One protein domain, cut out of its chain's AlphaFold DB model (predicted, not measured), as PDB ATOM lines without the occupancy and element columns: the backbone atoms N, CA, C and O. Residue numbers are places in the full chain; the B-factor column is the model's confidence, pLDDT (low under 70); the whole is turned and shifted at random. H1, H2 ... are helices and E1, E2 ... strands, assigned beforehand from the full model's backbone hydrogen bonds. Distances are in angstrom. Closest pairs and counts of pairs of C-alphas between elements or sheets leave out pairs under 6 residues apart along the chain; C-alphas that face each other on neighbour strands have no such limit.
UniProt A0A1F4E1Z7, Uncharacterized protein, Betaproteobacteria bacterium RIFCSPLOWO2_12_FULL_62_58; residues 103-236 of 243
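AT A GLANCE: This is residues 103 to 236 of the 243 residues of an uncharacterized protein of Betaproteobacteria bacterium RIFCSPLOWO2_12_FULL_62_58 (UniProt A0A1F4E1Z7). Two unequal lobes make this domain: a small one of H1 and H2, set crosswise, and a larger one in which H5 packs between H3 and a small sheet of three strands, with H6 crossing H3 and running nearly alongside H4 in the opposite direction. H2 leads from the small lobe to H3 in the large one and, with H1, makes much of the length. The printed part has 134 residues, with six named helices and three named strands in the order H1 H2 H3 H4 E1 H5 E2 E3 H6; the sheet runs E1 E3 E2, antiparallel, and the class is mostly helix. The whole is loose, with a radius of gyration of the C-alphas of 17.8 A and spans of 53 by 38 by 27 A.

IN THESE COORDINATES: Find C-alpha 107 at (3.795, 8.995, -51.937), where H1, residues 107 to 114, begins. H2 follows at residues 125 to 139, 20.4 A long, then H3 at 141 to 151, 15.9 A, and H4 at 154 to 163, 14.0 A. E1 is residues 164 to 166. Look next at C-alpha 173 at (-14.541, 3.649, -33.519), from which H5 runs 25.2 A to residue 190. E2 is residues 202 to 206 and E3 residues 209 to 213. H6, residues 217 to 231, runs 20.5 A and ends at C-alpha 231 at (0.636, 3.601, -25.515).

HOW THE PARTS SIT: Start at Phe 107, whose C-alpha is 6.6 A from that of Tyr 135: here H1 and H2 touch, about perpendicular at 84 degrees. H2 and H3 are close but not clearly touching. H3 touches H5, the closest C-alphas being those of Ile 146 and Ala 177, 5.2 A apart, at a shallow tilt of 32 degrees, only just short of steep, opposite ways. H4 touches H5 with Lys 157 and Ile 173, C-alphas 6.8 A apart, and only grazes the sheet. H5 is on the sheet, with 12 pairs of C-alphas within 10 A; E1, H5 and E2 form a split strand-helix-strand unit, with E3 between its two strands, and its crossover is left-handed. In the sheet, N 165 and O 212 of E1 and E3 are 2.9 A apart; in the hairpin E2 and E3, N 204 and O 211 are 2.9 A apart. H6 touches H3 about perpendicular at 79 degrees, closest at the C-alphas of Phe 148 and Gly 227, 6.5 A. In the six helices every O i to N i+4 pair is within hydrogen-bond range.

THE WHOLE: The C-alphas farthest apart are those of Asp 117 and Gly 200, 54.6 A. The printed part has no cut, and the link from H5 to E2 is long. Residues 121 to 127, of which 125 to 127 belong to H2, stand free. Confidence is under 70 at residues 103 to 104, 118 and 168.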
ATOM      1  N   ASP A 103       7.379   4.705 -40.168       64.06
ATOM      2  CA  ASP A 103       8.112   4.993 -41.404       64.06
ATOM      3  C   ASP A 103       7.313   5.949 -42.306       64.06
ATOM      4  O   ASP A 103       6.303   5.587 -42.930       64.06
ATOM      5  N   TYR A 104       7.776   7.200 -42.378       67.00
ATOM      6  CA  TYR A 104       7.284   8.145 -43.362       67.00
ATOM      7  C   TYR A 104       7.836   7.731 -44.721       67.00
ATOM      8  O   TYR A 104       9.020   7.895 -45.012       67.00
ATOM      9  N   GLU A 105       6.965   7.204 -45.569       76.31
ATOM     10  CA  GLU A 105       7.283   6.959 -46.966       76.31
ATOM     11  C   GLU A 105       6.599   8.026 -47.813       76.31
ATOM     12  O   GLU A 105       5.389   8.200 -47.720       76.31
ATOM     13  N   GLU A 106       7.346   8.754 -48.643       81.44
ATOM     14  CA  GLU A 106       6.750   9.723 -49.563       81.44
ATOM     15  C   GLU A 106       5.875   9.005 -50.605       81.44
ATOM     16  O   GLU A 106       6.264   7.966 -51.145       81.44
ATOM     17  N   PHE A 107       4.718   9.585 -50.957       85.50
ATOM     18  CA  PHE A 107       3.795   8.995 -51.937       85.50
ATOM     19  C   PHE A 107       4.485   8.594 -53.244       85.50
ATOM     20  O   PHE A 107       4.177   7.538 -53.788       85.50
ATOM     21  N   PHE A 108       5.421   9.408 -53.741       85.06
ATOM     22  CA  PHE A 108       6.152   9.094 -54.965       85.06
ATOM     23  C   PHE A 108       7.043   7.852 -54.810       85.06
ATOM     24  O   PHE A 108       7.013   6.970 -55.667       85.06
ATOM     25  N   ILE A 109       7.776   7.734 -53.699       85.19
ATOM     26  CA  ILE A 109       8.630   6.571 -53.400       85.19
ATOM     27  C   ILE A 109       7.773   5.308 -53.260       85.19
ATOM     28  O   ILE A 109       8.038   4.295 -53.918       85.19
ATOM     29  N   TRP A 110       6.690   5.394 -52.483       88.94
ATOM     30  CA  TRP A 110       5.708   4.321 -52.333       88.94
ATOM     31  C   TRP A 110       5.120   3.898 -53.686       88.94
ATOM     32  O   TRP A 110       5.015   2.707 -53.994       88.94
ATOM     33  N   LEU A 111       4.771   4.875 -54.530       87.06
ATOM     34  CA  LEU A 111       4.186   4.654 -55.848       87.06
ATOM     35  C   LEU A 111       5.159   3.909 -56.764       87.06
ATOM     36  O   LEU A 111       4.763   2.909 -57.364       87.06
ATOM     37  N   MET A 112       6.423   4.334 -56.827       84.88
ATOM     38  CA  MET A 112       7.461   3.684 -57.640       84.88
ATOM     39  C   MET A 112       7.741   2.245 -57.188       84.88
ATOM     40  O   MET A 112       7.979   1.368 -58.019       84.88
ATOM     41  N   ARG A 113       7.662   1.957 -55.882       85.00
ATOM     42  CA  ARG A 113       7.797   0.585 -55.360       85.00
ATOM     43  C   ARG A 113       6.594  -0.290 -55.689       85.00
ATOM     44  O   ARG A 113       6.771  -1.466 -56.011       85.00
ATOM     45  N   LYS A 114       5.383   0.261 -55.576       83.31
ATOM     46  CA  LYS A 114       4.127  -0.475 -55.780       83.31
ATOM     47  C   LYS A 114       3.793  -0.684 -57.255       83.31
ATOM     48  O   LYS A 114       3.165  -1.679 -57.604       83.31
ATOM     49  N   GLN A 115       4.200   0.242 -58.116       80.94
ATOM     50  CA  GLN A 115       3.942   0.237 -59.553       80.94
ATOM     51  C   GLN A 115       5.268   0.250 -60.327       80.94
ATOM     52  O   GLN A 115       5.553   1.192 -61.060       80.94
ATOM     53  N   LYS A 116       6.075  -0.809 -60.166       71.62
ATOM     54  CA  LYS A 116       7.428  -0.909 -60.751       71.62
ATOM     55  C   LYS A 116       7.478  -0.698 -62.271       71.62
ATOM     56  O   LYS A 116       8.474  -0.189 -62.767       71.62
ATOM     57  N   ASP A 117       6.393  -1.035 -62.969       74.75
ATOM     58  CA  ASP A 117       6.286  -0.952 -64.431       74.75
ATOM     59  C   ASP A 117       5.371   0.190 -64.916       74.75
ATOM     60  O   ASP A 117       5.035   0.264 -66.100       74.75
ATOM     61  N   ALA A 118       4.906   1.077 -64.027       68.75
ATOM     62  CA  ALA A 118       4.061   2.187 -64.455       68.75
ATOM     63  C   ALA A 118       4.881   3.274 -65.157       68.75
ATOM     64  O   ALA A 118       5.858   3.794 -64.624       68.75
ATOM     65  N   VAL A 119       4.419   3.678 -66.341       74.25
ATOM     66  CA  VAL A 119       4.930   4.863 -67.032       74.25
ATOM     67  C   VAL A 119       4.457   6.104 -66.276       74.25
ATOM     68  O   VAL A 119       3.254   6.311 -66.100       74.25
ATOM     69  N   PHE A 120       5.405   6.921 -65.819       74.81
ATOM     70  CA  PHE A 120       5.121   8.218 -65.214       74.81
ATOM     71  C   PHE A 120       5.172   9.317 -66.292       74.81
ATOM     72  O   PHE A 120       6.100   9.314 -67.104       74.81
ATOM     73  N   PRO A 121       4.227  10.276 -66.317       81.12
ATOM     74  CA  PRO A 121       3.108  10.449 -65.388       81.12
ATOM     75  C   PRO A 121       1.951   9.464 -65.628       81.12
ATOM     76  O   PRO A 121       1.649   9.101 -66.763       81.12
ATOM     77  N   ILE A 122       1.244   9.090 -64.554       84.06
ATOM     78  CA  ILE A 122      -0.004   8.317 -64.652       84.06
ATOM     79  C   ILE A 122      -1.091   9.233 -65.234       84.06
ATOM     80  O   ILE A 122      -1.610  10.105 -64.539       84.06
ATOM     81  N   ALA A 123      -1.425   9.044 -66.513       84.81
ATOM     82  CA  ALA A 123      -2.403   9.877 -67.222       84.81
ATOM     83  C   ALA A 123      -3.851   9.670 -66.735       84.81
ATOM     84  O   ALA A 123      -4.668  10.590 -66.788       84.81
ATOM     85  N   ASP A 124      -4.168   8.469 -66.245       89.12
ATOM     86  CA  ASP A 124      -5.482   8.144 -65.696       89.12
ATOM     87  C   ASP A 124      -5.646   8.720 -64.280       89.12
ATOM     88  O   ASP A 124      -5.072   8.230 -63.302       89.12
ATOM     89  N   ARG A 125      -6.472   9.767 -64.178       88.12
ATOM     90  CA  ARG A 125      -6.780  10.450 -62.914       88.12
ATOM     91  C   ARG A 125      -7.517   9.561 -61.915       88.12
ATOM     92  O   ARG A 125      -7.290   9.718 -60.719       88.12
ATOM     93  N   VAL A 126      -8.383   8.658 -62.377       91.38
ATOM     94  CA  VAL A 126      -9.147   7.767 -61.489       91.38
ATOM     95  C   VAL A 126      -8.184   6.784 -60.837       91.38
ATOM     96  O   VAL A 126      -8.119   6.711 -59.610       91.38
ATOM     97  N   LYS A 127      -7.328   6.148 -61.642       88.62
ATOM     98  CA  LYS A 127      -6.273   5.255 -61.146       88.62
ATOM     99  C   LYS A 127      -5.304   5.962 -60.193       88.62
ATOM    100  O   LYS A 127      -4.939   5.407 -59.157       88.62
ATOM    101  N   LEU A 128      -4.881   7.189 -60.513       87.38
ATOM    102  CA  LEU A 128      -4.008   7.968 -59.628       87.38
ATOM    103  C   LEU A 128      -4.689   8.266 -58.283       87.38
ATOM    104  O   LEU A 128      -4.061   8.125 -57.232       87.38
ATOM    105  N   GLN A 129      -5.974   8.625 -58.302       87.19
ATOM    106  CA  GLN A 129      -6.759   8.881 -57.094       87.19
ATOM    107  C   GLN A 129      -6.934   7.616 -56.239       87.19
ATOM    108  O   GLN A 129      -6.849   7.688 -55.010       87.19
ATOM    109  N   GLU A 130      -7.139   6.453 -56.856       88.81
ATOM    110  CA  GLU A 130      -7.202   5.162 -56.161       88.81
ATOM    111  C   GLU A 130      -5.872   4.820 -55.480       88.81
ATOM    112  O   GLU A 130      -5.852   4.492 -54.294       88.81
ATOM    113  N   LEU A 131      -4.750   4.962 -56.194       88.56
ATOM    114  CA  LEU A 131      -3.408   4.732 -55.647       88.56
ATOM    115  C   LEU A 131      -3.101   5.687 -54.494       88.56
ATOM    116  O   LEU A 131      -2.601   5.259 -53.455       88.56
ATOM    117  N   TYR A 132      -3.460   6.961 -54.634       86.00
ATOM    118  CA  TYR A 132      -3.316   7.943 -53.564       86.00
ATOM    119  C   TYR A 132      -4.179   7.614 -52.339       86.00
ATOM    120  O   TYR A 132      -3.743   7.769 -51.198       86.00
ATOM    121  N   THR A 133      -5.393   7.105 -52.558       84.94
ATOM    122  CA  THR A 133      -6.280   6.660 -51.477       84.94
ATOM    123  C   THR A 133      -5.689   5.457 -50.745       84.94
ATOM    124  O   THR A 133      -5.649   5.453 -49.517       84.94
ATOM    125  N   GLN A 134      -5.154   4.475 -51.477       84.69
ATOM    126  CA  GLN A 134      -4.456   3.324 -50.896       84.69
ATOM    127  C   GLN A 134      -3.208   3.744 -50.112       84.69
ATOM    128  O   GLN A 134      -2.972   3.235 -49.022       84.69
ATOM    129  N   TYR A 135      -2.429   4.697 -50.623       85.88
ATOM    130  CA  TYR A 135      -1.293   5.259 -49.896       85.88
ATOM    131  C   TYR A 135      -1.732   5.891 -48.571       85.88
ATOM    132  O   TYR A 135      -1.194   5.560 -47.518       85.88
ATOM    133  N   LYS A 136      -2.771   6.738 -48.591       82.75
ATOM    134  CA  LYS A 136      -3.327   7.354 -47.374       82.75
ATOM    135  C   LYS A 136      -3.893   6.337 -46.384       82.75
ATOM    136  O   LYS A 136      -3.946   6.620 -45.188       82.75
ATOM    137  N   GLN A 137      -4.332   5.173 -46.855       77.88
ATOM    138  CA  GLN A 137      -4.777   4.095 -45.977       77.88
ATOM    139  C   GLN A 137      -3.633   3.463 -45.180       77.88
ATOM    140  O   GLN A 137      -3.903   2.928 -44.113       77.88
ATOM    141  N   VAL A 138      -2.393   3.551 -45.665       75.44
ATOM    142  CA  VAL A 138      -1.222   2.942 -45.020       75.44
ATOM    143  C   VAL A 138      -0.369   3.990 -44.300       75.44
ATOM    144  O   VAL A 138      -0.046   3.809 -43.134       75.44
ATOM    145  N   HIS A 139      -0.077   5.116 -44.956       76.88
ATOM    146  CA  HIS A 139       0.862   6.140 -44.470       76.88
ATOM    147  C   HIS A 139       0.183   7.466 -44.087       76.88
ATOM    148  O   HIS A 139       0.841   8.459 -43.783       76.88
ATOM    149  N   GLY A 140      -1.151   7.539 -44.140       79.75
ATOM    150  CA  GLY A 140      -1.876   8.762 -43.800       79.75
ATOM    151  C   GLY A 140      -1.881   9.033 -42.296       79.75
ATOM    152  O   GLY A 140      -2.159   8.138 -41.508       79.75
ATOM    153  N   LEU A 141      -1.697  10.294 -41.895       82.56
ATOM    154  CA  LEU A 141      -1.785  10.728 -40.490       82.56
ATOM    155  C   LEU A 141      -3.127  10.367 -39.821       82.56
ATOM    156  O   LEU A 141      -3.172  10.084 -38.628       82.56
ATOM    157  N   THR A 142      -4.213  10.267 -40.597       87.56
ATOM    158  CA  THR A 142      -5.507   9.758 -40.114       87.56
ATOM    159  C   THR A 142      -5.393   8.350 -39.516       87.56
ATOM    160  O   THR A 142      -6.128   8.030 -38.589       87.56
ATOM    161  N   GLN A 143      -4.470   7.513 -40.000       87.88
ATOM    162  CA  GLN A 143      -4.252   6.166 -39.467       87.88
ATOM    163  C   GLN A 143      -3.628   6.181 -38.076       87.88
ATOM    164  O   GLN A 143      -3.953   5.309 -37.278       87.88
ATOM    165  N   LYS A 144      -2.807   7.187 -37.752       91.25
ATOM    166  CA  LYS A 144      -2.256   7.366 -36.400       91.25
ATOM    167  C   LYS A 144      -3.379   7.634 -35.399       91.25
ATOM    168  O   LYS A 144      -3.453   6.978 -34.367       91.25
ATOM    169  N   ALA A 145      -4.325   8.505 -35.762       93.00
ATOM    170  CA  ALA A 145      -5.521   8.734 -34.955       93.00
ATOM    171  C   ALA A 145      -6.399   7.477 -34.849       93.00
ATOM    172  O   ALA A 145      -6.792   7.103 -33.752       93.00
ATOM    173  N   ILE A 146      -6.669   6.776 -35.955       93.00
ATOM    174  CA  ILE A 146      -7.451   5.527 -35.921       93.00
ATOM    175  C   ILE A 146      -6.793   4.487 -35.008       93.00
ATOM    176  O   ILE A 146      -7.469   3.906 -34.165       93.00
ATOM    177  N   ARG A 147      -5.475   4.284 -35.125       92.38
ATOM    178  CA  ARG A 147      -4.709   3.370 -34.267       92.38
ATOM    179  C   ARG A 147      -4.813   3.769 -32.796       92.38
ATOM    180  O   ARG A 147      -5.053   2.904 -31.962       92.38
ATOM    181  N   PHE A 148      -4.697   5.064 -32.501       95.44
ATOM    182  CA  PHE A 148      -4.858   5.606 -31.154       95.44
ATOM    183  C   PHE A 148      -6.219   5.251 -30.553       95.44
ATOM    184  O   PHE A 148      -6.273   4.553 -29.544       95.44
ATOM    185  N   PHE A 149      -7.317   5.632 -31.207       95.00
ATOM    186  CA  PHE A 149      -8.667   5.366 -30.700       95.00
ATOM    187  C   PHE A 149      -9.018   3.868 -30.683       95.00
ATOM    188  O   PHE A 149      -9.794   3.429 -29.843       95.00
ATOM    189  N   ASN A 150      -8.437   3.050 -31.566       93.00
ATOM    190  CA  ASN A 150      -8.640   1.598 -31.533       93.00
ATOM    191  C   ASN A 150      -7.897   0.892 -30.399       93.00
ATOM    192  O   ASN A 150      -8.300  -0.211 -30.023       93.00
ATOM    193  N   SER A 151      -6.835   1.506 -29.869       92.50
ATOM    194  CA  SER A 151      -6.071   0.954 -28.746       92.50
ATOM    195  C   SER A 151      -6.852   0.963 -27.430       92.50
ATOM    196  O   SER A 151      -6.532   0.183 -26.537       92.50
ATOM    197  N   PHE A 152      -7.885   1.803 -27.337       93.00
ATOM    198  CA  PHE A 152      -8.790   1.930 -26.198       93.00
ATOM    199  C   PHE A 152      -9.449   0.599 -25.810       93.00
ATOM    200  O   PHE A 152      -9.722  -0.258 -26.665       93.00
ATOM    201  N   ASP A 153      -9.730   0.425 -24.519       90.75
ATOM    202  CA  ASP A 153     -10.628  -0.641 -24.067       90.75
ATOM    203  C   ASP A 153     -12.087  -0.313 -24.396       90.75
ATOM    204  O   ASP A 153     -12.405   0.712 -24.999       90.75
ATOM    205  N   GLU A 154     -12.992  -1.237 -24.070       90.19
ATOM    206  CA  GLU A 154     -14.405  -1.025 -24.357       90.19
ATOM    207  C   GLU A 154     -15.033   0.084 -23.508       90.19
ATOM    208  O   GLU A 154     -15.993   0.675 -23.982       90.19
ATOM    209  N   GLU A 155     -14.499   0.427 -22.330       90.94
ATOM    210  CA  GLU A 155     -15.026   1.536 -21.519       90.94
ATOM    211  C   GLU A 155     -14.751   2.884 -22.200       90.94
ATOM    212  O   GLU A 155     -15.679   3.652 -22.461       90.94
ATOM    213  N   ASP A 156     -13.502   3.122 -22.602       91.75
ATOM    214  CA  ASP A 156     -13.080   4.299 -23.372       91.75
ATOM    215  C   ASP A 156     -13.839   4.421 -24.710       91.75
ATOM    216  O   ASP A 156     -14.284   5.498 -25.126       91.75
ATOM    217  N   LYS A 157     -13.989   3.295 -25.419       92.81
ATOM    218  CA  LYS A 157     -14.714   3.233 -26.697       92.81
ATOM    219  C   LYS A 157     -16.193   3.528 -26.519       92.81
ATOM    220  O   LYS A 157     -16.771   4.240 -27.340       92.81
ATOM    221  N   GLU A 158     -16.799   2.983 -25.473       91.19
ATOM    222  CA  GLU A 158     -18.202   3.199 -25.157       91.19
ATOM    223  C   GLU A 158     -18.461   4.650 -24.761       91.19
ATOM    224  O   GLU A 158     -19.388   5.269 -25.285       91.19
ATOM    225  N   PHE A 159     -17.575   5.246 -23.960       91.44
ATOM    226  CA  PHE A 159     -17.614   6.676 -23.674       91.44
ATOM    227  C   PHE A 159     -17.624   7.500 -24.971       91.44
ATOM    228  O   PHE A 159     -18.455   8.395 -25.130       91.44
ATOM    229  N   LEU A 160     -16.776   7.170 -25.952       91.69
ATOM    230  CA  LEU A 160     -16.755   7.881 -27.233       91.69
ATOM    231  C   LEU A 160     -18.054   7.700 -28.042       91.69
ATOM    232  O   LEU A 160     -18.542   8.670 -28.625       91.69
ATOM    233  N   ARG A 161     -18.625   6.486 -28.079       90.81
ATOM    234  CA  ARG A 161     -19.884   6.189 -28.797       90.81
ATOM    235  C   ARG A 161     -21.075   6.929 -28.191       90.81
ATOM    236  O   ARG A 161     -21.883   7.482 -28.933       90.81
ATOM    237  N   GLN A 162     -21.145   7.006 -26.865       89.62
ATOM    238  CA  GLN A 162     -22.221   7.702 -26.149       89.62
ATOM    239  C   GLN A 162     -22.197   9.216 -26.365       89.62
ATOM    240  O   GLN A 162     -23.243   9.863 -26.344       89.62
ATOM    241  N   HIS A 163     -21.014   9.789 -26.591       90.62
ATOM    242  CA  HIS A 163     -20.845  11.234 -26.731       90.62
ATOM    243  C   HIS A 163     -20.749  11.705 -28.189       90.62
ATOM    244  O   HIS A 163     -20.709  12.914 -28.427       90.62
ATOM    245  N   ILE A 164     -20.722  10.803 -29.179       88.88
ATOM    246  CA  ILE A 164     -20.698  11.171 -30.602       88.88
ATOM    247  C   ILE A 164     -21.615  10.261 -31.424       88.88
ATOM    248  O   ILE A 164     -21.323   9.089 -31.656       88.88
ATOM    249  N   THR A 165     -22.669  10.843 -31.993       85.31
ATOM    250  CA  THR A 165     -23.596  10.157 -32.904       85.31
ATOM    251  C   THR A 165     -23.469  10.705 -34.325       85.31
ATOM    252  O   THR A 165     -23.354  11.917 -34.537       85.31
ATOM    253  N   VAL A 166     -23.527   9.824 -35.330       81.19
ATOM    254  CA  VAL A 166     -23.506  10.206 -36.752       81.19
ATOM    255  C   VAL A 166     -24.713   9.592 -37.455       81.19
ATOM    256  O   VAL A 166     -24.809   8.373 -37.555       81.19
ATOM    257  N   LYS A 167     -25.605  10.431 -38.003       75.06
ATOM    258  CA  LYS A 167     -26.848   9.990 -38.676       75.06
ATOM    259  C   LYS A 167     -27.698   9.016 -37.837       75.06
ATOM    260  O   LYS A 167     -28.116   7.980 -38.352       75.06
ATOM    261  N   ASP A 168     -27.914   9.324 -36.562       65.56
ATOM    262  CA  ASP A 168     -28.795   8.557 -35.660       65.56
ATOM    263  C   ASP A 168     -28.374   7.093 -35.414       65.56
ATOM    264  O   ASP A 168     -29.183   6.275 -34.987       65.56
ATOM    265  N   HIS A 169     -27.111   6.751 -35.683       72.75
ATOM    266  CA  HIS A 169     -26.529   5.447 -35.365       72.75
ATOM    267  C   HIS A 169     -25.220   5.644 -34.601       72.75
ATOM    268  O   HIS A 169     -24.520   6.635 -34.825       72.75
ATOM    269  N   GLU A 170     -24.875   4.683 -33.743       75.62
ATOM    270  CA  GLU A 170     -23.565   4.589 -33.096       75.62
ATOM    271  C   GLU A 170     -22.531   4.097 -34.118       75.62
ATOM    272  O   GLU A 170     -22.569   2.940 -34.552       75.62
ATOM    273  N   PRO A 171     -21.628   4.969 -34.590       80.75
ATOM    274  CA  PRO A 171     -20.650   4.577 -35.589       80.75
ATOM    275  C   PRO A 171     -19.527   3.733 -34.954       80.75
ATOM    276  O   PRO A 171     -19.208   3.889 -33.773       80.75
ATOM    277  N   PRO A 172     -18.854   2.868 -35.734       88.94
ATOM    278  CA  PRO A 172     -17.659   2.179 -35.258       88.94
ATOM    279  C   PRO A 172     -16.550   3.183 -34.905       88.94
ATOM    280  O   PRO A 172     -16.486   4.277 -35.472       88.94
ATOM    281  N   ILE A 173     -15.628   2.787 -34.024       91.38
ATOM    282  CA  ILE A 173     -14.541   3.649 -33.519       91.38
ATOM    283  C   ILE A 173     -13.690   4.235 -34.648       91.38
ATOM    284  O   ILE A 173     -13.408   5.431 -34.644       91.38
ATOM    285  N   ASP A 174     -13.390   3.451 -35.684       89.94
ATOM    286  CA  ASP A 174     -12.724   3.931 -36.900       89.94
ATOM    287  C   ASP A 174     -13.424   5.135 -37.536       89.94
ATOM    288  O   ASP A 174     -12.777   6.070 -38.011       89.94
ATOM    289  N   ALA A 175     -14.756   5.113 -37.586       88.62
ATOM    290  CA  ALA A 175     -15.537   6.190 -38.172       88.62
ATOM    291  C   ALA A 175     -15.559   7.427 -37.261       88.62
ATOM    292  O   ALA A 175     -15.508   8.547 -37.777       88.62
ATOM    293  N   LEU A 176     -15.549   7.248 -35.937       91.25
ATOM    294  CA  LEU A 176     -15.399   8.346 -34.972       91.25
ATOM    295  C   LEU A 176     -14.020   8.991 -35.074       91.25
ATOM    296  O   LEU A 176     -13.930  10.199 -35.287       91.25
ATOM    297  N   ALA A 177     -12.956   8.190 -35.050       92.62
ATOM    298  CA  ALA A 177     -11.581   8.651 -35.210       92.62
ATOM    299  C   ALA A 177     -11.393   9.436 -36.517       92.62
ATOM    300  O   ALA A 177     -10.808  10.519 -36.520       92.62
ATOM    301  N   ARG A 178     -11.949   8.935 -37.631       90.56
ATOM    302  CA  ARG A 178     -11.950   9.646 -38.921       90.56
ATOM    303  C   ARG A 178     -12.712  10.964 -38.854       90.56
ATOM    304  O   ARG A 178     -12.253  11.937 -39.440       90.56
ATOM    305  N   SER A 179     -13.847  11.003 -38.160       90.50
ATOM    306  CA  SER A 179     -14.660  12.218 -38.029       90.50
ATOM    307  C   SER A 179     -13.952  13.283 -37.189       90.50
ATOM    308  O   SER A 179     -13.878  14.438 -37.606       90.50
ATOM    309  N   LEU A 180     -13.343  12.897 -36.064       93.12
ATOM    310  CA  LEU A 180     -12.533  13.799 -35.244       93.12
ATOM    311  C   LEU A 180     -11.305  14.304 -36.019       93.12
ATOM    312  O   LEU A 180     -11.067  15.508 -36.107       93.12
ATOM    313  N   TYR A 181     -10.572  13.406 -36.682       93.00
ATOM    314  CA  TYR A 181      -9.421  13.795 -37.500       93.00
ATOM    315  C   TYR A 181      -9.825  14.709 -38.669       93.00
ATOM    316  O   TYR A 181      -9.086  15.615 -39.056       93.00
ATOM    317  N   GLN A 182     -11.015  14.508 -39.233       90.81
ATOM    318  CA  GLN A 182     -11.553  15.380 -40.269       90.81
ATOM    319  C   GLN A 182     -11.793  16.802 -39.745       90.81
ATOM    320  O   GLN A 182     -11.483  17.747 -40.465       90.81
ATOM    321  N   MET A 183     -12.265  16.984 -38.505       92.50
ATOM    322  CA  MET A 183     -12.372  18.322 -37.903       92.50
ATOM    323  C   MET A 183     -11.002  19.011 -37.820       92.50
ATOM    324  O   MET A 183     -10.877  20.166 -38.229       92.50
ATOM    325  N   ARG A 184      -9.952  18.275 -37.421       93.75
ATOM    326  CA  ARG A 184      -8.555  18.761 -37.425       93.75
ATOM    327  C   ARG A 184      -8.109  19.153 -38.832       93.75
ATOM    328  O   ARG A 184      -7.505  20.204 -39.029       93.75
ATOM    329  N   SER A 185      -8.413  18.318 -39.823       90.62
ATOM    330  CA  SER A 185      -8.100  18.562 -41.237       90.62
ATOM    331  C   SER A 185      -8.800  19.817 -41.777       90.62
ATOM    332  O   SER A 185      -8.177  20.637 -42.448       90.62
ATOM    333  N   GLU A 186     -10.080  20.013 -41.446       91.69
ATOM    334  CA  GLU A 186     -10.863  21.173 -41.884       91.69
ATOM    335  C   GLU A 186     -10.353  22.488 -41.289       91.69
ATOM    336  O   GLU A 186     -10.334  23.499 -41.990       91.69
ATOM    337  N   PHE A 187      -9.881  22.481 -40.041       93.12
ATOM    338  CA  PHE A 187      -9.195  23.643 -39.485       93.12
ATOM    339  C   PHE A 187      -7.891  23.939 -40.236       93.12
ATOM    340  O   PHE A 187      -7.684  25.058 -40.691       93.12
ATOM    341  N   VAL A 188      -7.030  22.938 -40.435       88.75
ATOM    342  CA  VAL A 188      -5.720  23.143 -41.080       88.75
ATOM    343  C   VAL A 188      -5.847  23.627 -42.528       88.75
ATOM    344  O   VAL A 188      -5.045  24.445 -42.970       88.75
ATOM    345  N   HIS A 189      -6.844  23.145 -43.270       87.31
ATOM    346  CA  HIS A 189      -7.007  23.493 -44.685       87.31
ATOM    347  C   HIS A 189      -7.932  24.683 -44.944       87.31
ATOM    348  O   HIS A 189      -7.749  25.373 -45.946       87.31
ATOM    349  N   PHE A 190      -8.920  24.924 -44.080       91.81
ATOM    350  CA  PHE A 190      -9.963  25.930 -44.319       91.81
ATOM    351  C   PHE A 190     -10.139  26.921 -43.164       91.81
ATOM    352  O   PHE A 190     -11.073  27.718 -43.204       91.81
ATOM    353  N   ALA A 191      -9.295  26.864 -42.128       90.50
ATOM    354  CA  ALA A 191      -9.428  27.646 -40.894       90.50
ATOM    355  C   ALA A 191     -10.816  27.517 -40.237       90.50
ATOM    356  O   ALA A 191     -11.273  28.415 -39.528       90.50
ATOM    357  N   ARG A 192     -11.511  26.393 -40.470       91.31
ATOM    358  CA  ARG A 192     -12.824  26.142 -39.876       91.31
ATOM    359  C   ARG A 192     -12.657  25.851 -38.389       91.31
ATOM    360  O   ARG A 192     -12.152  24.793 -38.022       91.31
ATOM    361  N   LEU A 193     -13.108  26.791 -37.565       90.88
ATOM    362  CA  LEU A 193     -13.104  26.687 -36.109       90.88
ATOM    363  C   LEU A 193     -13.924  25.483 -35.624       90.88
ATOM    364  O   LEU A 193     -14.838  25.008 -36.312       90.88
ATOM    365  N   ILE A 194     -13.562  24.982 -34.449       91.06
ATOM    366  CA  ILE A 194     -14.127  23.783 -33.836       91.06
ATOM    367  C   ILE A 194     -14.918  24.234 -32.617       91.06
ATOM    368  O   ILE A 194     -14.383  24.343 -31.521       91.06
ATOM    369  N   ALA A 195     -16.191  24.540 -32.848       87.00
ATOM    370  CA  ALA A 195     -17.134  24.879 -31.786       87.00
ATOM    371  C   ALA A 195     -17.815  23.627 -31.216       87.00
ATOM    372  O   ALA A 195     -18.512  23.705 -30.219       87.00
ATOM    373  N   GLU A 196     -17.648  22.462 -31.850       88.94
ATOM    374  CA  GLU A 196     -18.337  21.225 -31.475       88.94
ATOM    375  C   GLU A 196     -17.902  20.609 -30.144       88.94
ATOM    376  O   GLU A 196     -18.547  19.670 -29.693       88.94
ATOM    377  N   LEU A 197     -16.825  21.109 -29.541       86.81
ATOM    378  CA  LEU A 197     -16.286  20.610 -28.272       86.81
ATOM    379  C   LEU A 197     -16.570  21.543 -27.095       86.81
ATOM    380  O   LEU A 197     -16.049  21.317 -25.998       86.81
ATOM    381  N   SER A 198     -17.377  22.579 -27.319       85.31
ATOM    382  CA  SER A 198     -17.862  23.428 -26.243       85.31
ATOM    383  C   SER A 198     -18.853  22.647 -25.362       85.31
ATOM    384  O   SER A 198     -19.485  21.698 -25.834       85.31
ATOM    385  N   PRO A 199     -19.023  23.020 -24.082       83.88
ATOM    386  CA  PRO A 199     -19.903  22.296 -23.170       83.88
ATOM    387  C   PRO A 199     -21.349  22.178 -23.676       83.88
ATOM    388  O   PRO A 199     -21.966  23.169 -24.073       83.88
ATOM    389  N   GLY A 200     -21.917  20.973 -23.579       84.31
ATOM    390  CA  GLY A 200     -23.300  20.669 -23.960       84.31
ATOM    391  C   GLY A 200     -23.409  19.776 -25.197       84.31
ATOM    392  O   GLY A 200     -22.425  19.238 -25.688       84.31
ATOM    393  N   THR A 201     -24.636  19.579 -25.685       87.25
ATOM    394  CA  THR A 201     -24.892  18.807 -26.910       87.25
ATOM    395  C   THR A 201     -24.955  19.734 -28.114       87.25
ATOM    396  O   THR A 201     -25.839  20.589 -28.206       87.25
ATOM    397  N   ILE A 202     -24.044  19.536 -29.060       89.25
ATOM    398  CA  ILE A 202     -23.881  20.374 -30.243       89.25
ATOM    399  C   ILE A 202     -24.265  19.597 -31.496       89.25
ATOM    400  O   ILE A 202     -23.820  18.474 -31.734       89.25
ATOM    401  N   PHE A 203     -25.082  20.235 -32.327       88.94
ATOM    402  CA  PHE A 203     -25.453  19.742 -33.644       88.94
ATOM    403  C   PHE A 203     -24.563  20.414 -34.685       88.94
ATOM    404  O   PHE A 203     -24.576  21.637 -34.825       88.94
ATOM    405  N   SER A 204     -23.805  19.624 -35.439       86.62
ATOM    406  CA  SER A 204     -22.952  20.129 -36.514       86.62
ATOM    407  C   SER A 204     -23.186  19.370 -37.808       86.62
ATOM    408  O   SER A 204     -23.503  18.182 -37.815       86.62
ATOM    409  N   THR A 205     -23.008  20.064 -38.931       86.31
ATOM    410  CA  THR A 205     -22.952  19.423 -40.245       86.31
ATOM    411  C   THR A 205     -21.501  19.353 -40.706       86.31
ATOM    412  O   THR A 205     -20.866  20.376 -41.000       86.31
ATOM    413  N   ARG A 206     -20.970  18.134 -40.815       81.25
ATOM    414  CA  ARG A 206     -19.636  17.846 -41.362       81.25
ATOM    415  C   ARG A 206     -19.809  16.882 -42.537       81.25
ATOM    416  O   ARG A 206     -20.541  15.901 -42.443       81.25
ATOM    417  N   GLN A 207     -19.209  17.200 -43.687       75.12
ATOM    418  CA  GLN A 207     -19.344  16.417 -44.933       75.12
ATOM    419  C   GLN A 207     -20.800  16.105 -45.355       75.12
ATOM    420  O   GLN A 207     -21.100  15.015 -45.845       75.12
ATOM    421  N   GLY A 208     -21.729  17.040 -45.128       81.50
ATOM    422  CA  GLY A 208     -23.153  16.845 -45.437       81.50
ATOM    423  C   GLY A 208     -23.864  15.819 -44.546       81.50
ATOM    424  O   GLY A 208     -24.960  15.374 -44.879       81.50
ATOM    425  N   LYS A 209     -23.251  15.415 -43.427       83.81
ATOM    426  CA  LYS A 209     -23.845  14.533 -42.420       83.81
ATOM    427  C   LYS A 209     -24.070  15.308 -41.129       83.81
ATOM    428  O   LYS A 209     -23.199  16.072 -40.714       83.81
ATOM    429  N   LEU A 210     -25.218  15.070 -40.501       87.81
ATOM    430  CA  LEU A 210     -25.483  15.537 -39.150       87.81
ATOM    431  C   LEU A 210     -24.637  14.726 -38.162       87.81
ATOM    432  O   LEU A 210     -24.658  13.490 -38.182       87.81
ATOM    433  N   MET A 211     -23.901  15.445 -37.326       88.69
ATOM    434  CA  MET A 211     -23.188  14.935 -36.168       88.69
ATOM    435  C   MET A 211     -23.793  15.556 -34.914       88.69
ATOM    436  O   MET A 211     -24.003  16.770 -34.870       88.69
ATOM    437  N   ILE A 212     -24.055  14.720 -33.916       89.25
ATOM    438  CA  ILE A 212     -24.476  15.137 -32.579       89.25
ATOM    439  C   ILE A 212     -23.295  14.847 -31.661       89.25
ATOM    440  O   ILE A 212     -22.885  13.694 -31.540       89.25
ATOM    441  N   ILE A 213     -22.708  15.892 -31.086       90.19
ATOM    442  CA  ILE A 213     -21.505  15.798 -30.260       90.19
ATOM    443  C   ILE A 213     -21.858  16.304 -28.865       90.19
ATOM    444  O   ILE A 213     -22.209  17.465 -28.694       90.19
ATOM    445  N   GLY A 214     -21.811  15.410 -27.883       90.31
ATOM    446  CA  GLY A 214     -21.842  15.723 -26.453       90.31
ATOM    447  C   GLY A 214     -20.466  15.617 -25.791       90.31
ATOM    448  O   GLY A 214     -20.371  15.724 -24.574       90.31
ATOM    449  N   LEU A 215     -19.414  15.354 -26.573       91.81
ATOM    450  CA  LEU A 215     -18.038  15.276 -26.097       91.81
ATOM    451  C   LEU A 215     -17.458  16.687 -25.993       91.81
ATOM    452  O   LEU A 215     -17.263  17.337 -27.017       91.81
ATOM    453  N   ASP A 216     -17.129  17.130 -24.783       92.75
ATOM    454  CA  ASP A 216     -16.394  18.377 -24.589       92.75
ATOM    455  C   ASP A 216     -14.868  18.164 -24.666       92.75
ATOM    456  O   ASP A 216     -14.349  17.037 -24.690       92.75
ATOM    457  N   LEU A 217     -14.114  19.265 -24.700       93.00
ATOM    458  CA  LEU A 217     -12.650  19.211 -24.726       93.00
ATOM    459  C   LEU A 217     -12.061  18.472 -23.512       93.00
ATOM    460  O   LEU A 217     -11.012  17.836 -23.631       93.00
ATOM    461  N   ARG A 218     -12.716  18.532 -22.347       92.62
ATOM    462  CA  ARG A 218     -12.254  17.853 -21.129       92.62
ATOM    463  C   ARG A 218     -12.385  16.337 -21.261       92.62
ATOM    464  O   ARG A 218     -11.449  15.621 -20.913       92.62
ATOM    465  N   GLY A 219     -13.500  15.848 -21.792       93.62
ATOM    466  CA  GLY A 219     -13.716  14.438 -22.101       93.62
ATOM    467  C   GLY A 219     -12.703  13.931 -23.122       93.62
ATOM    468  O   GLY A 219     -12.089  12.887 -22.912       93.62
ATOM    469  N   LEU A 220     -12.442  14.705 -24.180       95.38
ATOM    470  CA  LEU A 220     -11.407  14.354 -25.157       95.38
ATOM    471  C   LEU A 220      -9.998  14.348 -24.542       95.38
ATOM    472  O   LEU A 220      -9.183  13.496 -24.884       95.38
ATOM    473  N   SER A 221      -9.719  15.277 -23.630       96.12
ATOM    474  CA  SER A 221      -8.443  15.359 -22.912       96.12
ATOM    475  C   SER A 221      -8.205  14.125 -22.040       96.12
ATOM    476  O   SER A 221      -7.120  13.558 -22.092       96.12
ATOM    477  N   ARG A 222      -9.236  13.638 -21.337       94.62
ATOM    478  CA  ARG A 222      -9.170  12.382 -20.567       94.62
ATOM    479  C   ARG A 222      -8.912  11.166 -21.447       94.62
ATOM    480  O   ARG A 222      -8.036  10.365 -21.145       94.62
ATOM    481  N   LEU A 223      -9.621  11.062 -22.574       95.50
ATOM    482  CA  LEU A 223      -9.367  10.009 -23.564       95.50
ATOM    483  C   LEU A 223      -7.929  10.071 -24.099       95.50
ATOM    484  O   LEU A 223      -7.311   9.038 -24.356       95.50
ATOM    485  N   PHE A 224      -7.380  11.277 -24.267       97.19
ATOM    486  CA  PHE A 224      -5.985  11.442 -24.651       97.19
ATOM    487  C   PHE A 224      -5.025  10.937 -23.566       97.19
ATOM    488  O   PHE A 224      -4.126  10.160 -23.882       97.19
ATOM    489  N   GLU A 225      -5.213  11.344 -22.309       96.75
ATOM    490  CA  GLU A 225      -4.399  10.904 -21.166       96.75
ATOM    491  C   GLU A 225      -4.398   9.369 -21.052       96.75
ATOM    492  O   GLU A 225      -3.334   8.750 -20.984       96.75
ATOM    493  N   HIS A 226      -5.579   8.755 -21.160       94.06
ATOM    494  CA  HIS A 226      -5.781   7.307 -21.222       94.06
ATOM    495  C   HIS A 226      -4.993   6.636 -22.342       94.06
ATOM    496  O   HIS A 226      -4.188   5.732 -22.104       94.06
ATOM    497  N   GLY A 227      -5.198   7.089 -23.578       95.25
ATOM    498  CA  GLY A 227      -4.500   6.530 -24.728       95.25
ATOM    499  C   GLY A 227      -2.992   6.733 -24.664       95.25
ATOM    500  O   GLY A 227      -2.244   5.860 -25.098       95.25
ATOM    501  N   CYS A 228      -2.533   7.853 -24.104       96.31
ATOM    502  CA  CYS A 228      -1.118   8.127 -23.886       96.31
ATOM    503  C   CYS A 228      -0.524   7.123 -22.893       96.31
ATOM    504  O   CYS A 228       0.454   6.453 -23.214       96.31
ATOM    505  N   LEU A 229      -1.135   6.954 -21.719       95.69
ATOM    506  CA  LEU A 229      -0.701   5.974 -20.720       95.69
ATOM    507  C   LEU A 229      -0.672   4.550 -21.289       95.69
ATOM    508  O   LEU A 229       0.316   3.829 -21.127       95.69
ATOM    509  N   ARG A 230      -1.712   4.180 -22.038       94.50
ATOM    510  CA  ARG A 230      -1.827   2.870 -22.680       94.50
ATOM    511  C   ARG A 230      -0.764   2.634 -23.740       94.50
ATOM    512  O   ARG A 230      -0.216   1.536 -23.812       94.50
ATOM    513  N   HIS A 231      -0.442   3.655 -24.530       94.75
ATOM    514  CA  HIS A 231       0.636   3.601 -25.515       94.75
ATOM    515  C   HIS A 231       1.979   3.239 -24.863       94.75
ATOM    516  O   HIS A 231       2.724   2.436 -25.416       94.75
ATOM    517  N   PHE A 232       2.245   3.751 -23.658       94.94
ATOM    518  CA  PHE A 232       3.455   3.447 -22.884       94.94
ATOM    519  C   PHE A 232       3.318   2.232 -21.948       94.94
ATOM    520  O   PHE A 232       4.169   2.015 -21.090       94.94
ATOM    521  N   GLY A 233       2.280   1.408 -22.121       90.31
ATOM    522  CA  GLY A 233       2.134   0.129 -21.422       90.31
ATOM    523  C   GLY A 233       1.449   0.197 -20.054       90.31
ATOM    524  O   GLY A 233       1.462  -0.797 -19.330       90.31
ATOM    525  N   TYR A 234       0.820   1.321 -19.697       89.19
ATOM    526  CA  TYR A 234       0.019   1.442 -18.478       89.19
ATOM    527  C   TYR A 234      -1.471   1.292 -18.765       89.19
ATOM    528  O   TYR A 234      -2.032   2.006 -19.593       89.19
ATOM    529  N   VAL A 235      -2.137   0.400 -18.037       82.88
ATOM    530  CA  VAL A 235      -3.597   0.275 -18.084       82.88
ATOM    531  C   VAL A 235      -4.168   1.011 -16.877       82.88
ATOM    532  O   VAL A 235      -4.177   0.480 -15.769       82.88
ATOM    533  N   ALA A 236      -4.603   2.251 -17.097       75.44
ATOM    534  CA  ALA A 236      -5.332   3.028 -16.105       75.44
ATOM    535  C   ALA A 236      -6.811   2.612 -16.087       75.44
ATOM    536  O   ALA A 236      -7.372   2.280 -17.130       75.44
TER     537      ALA A 236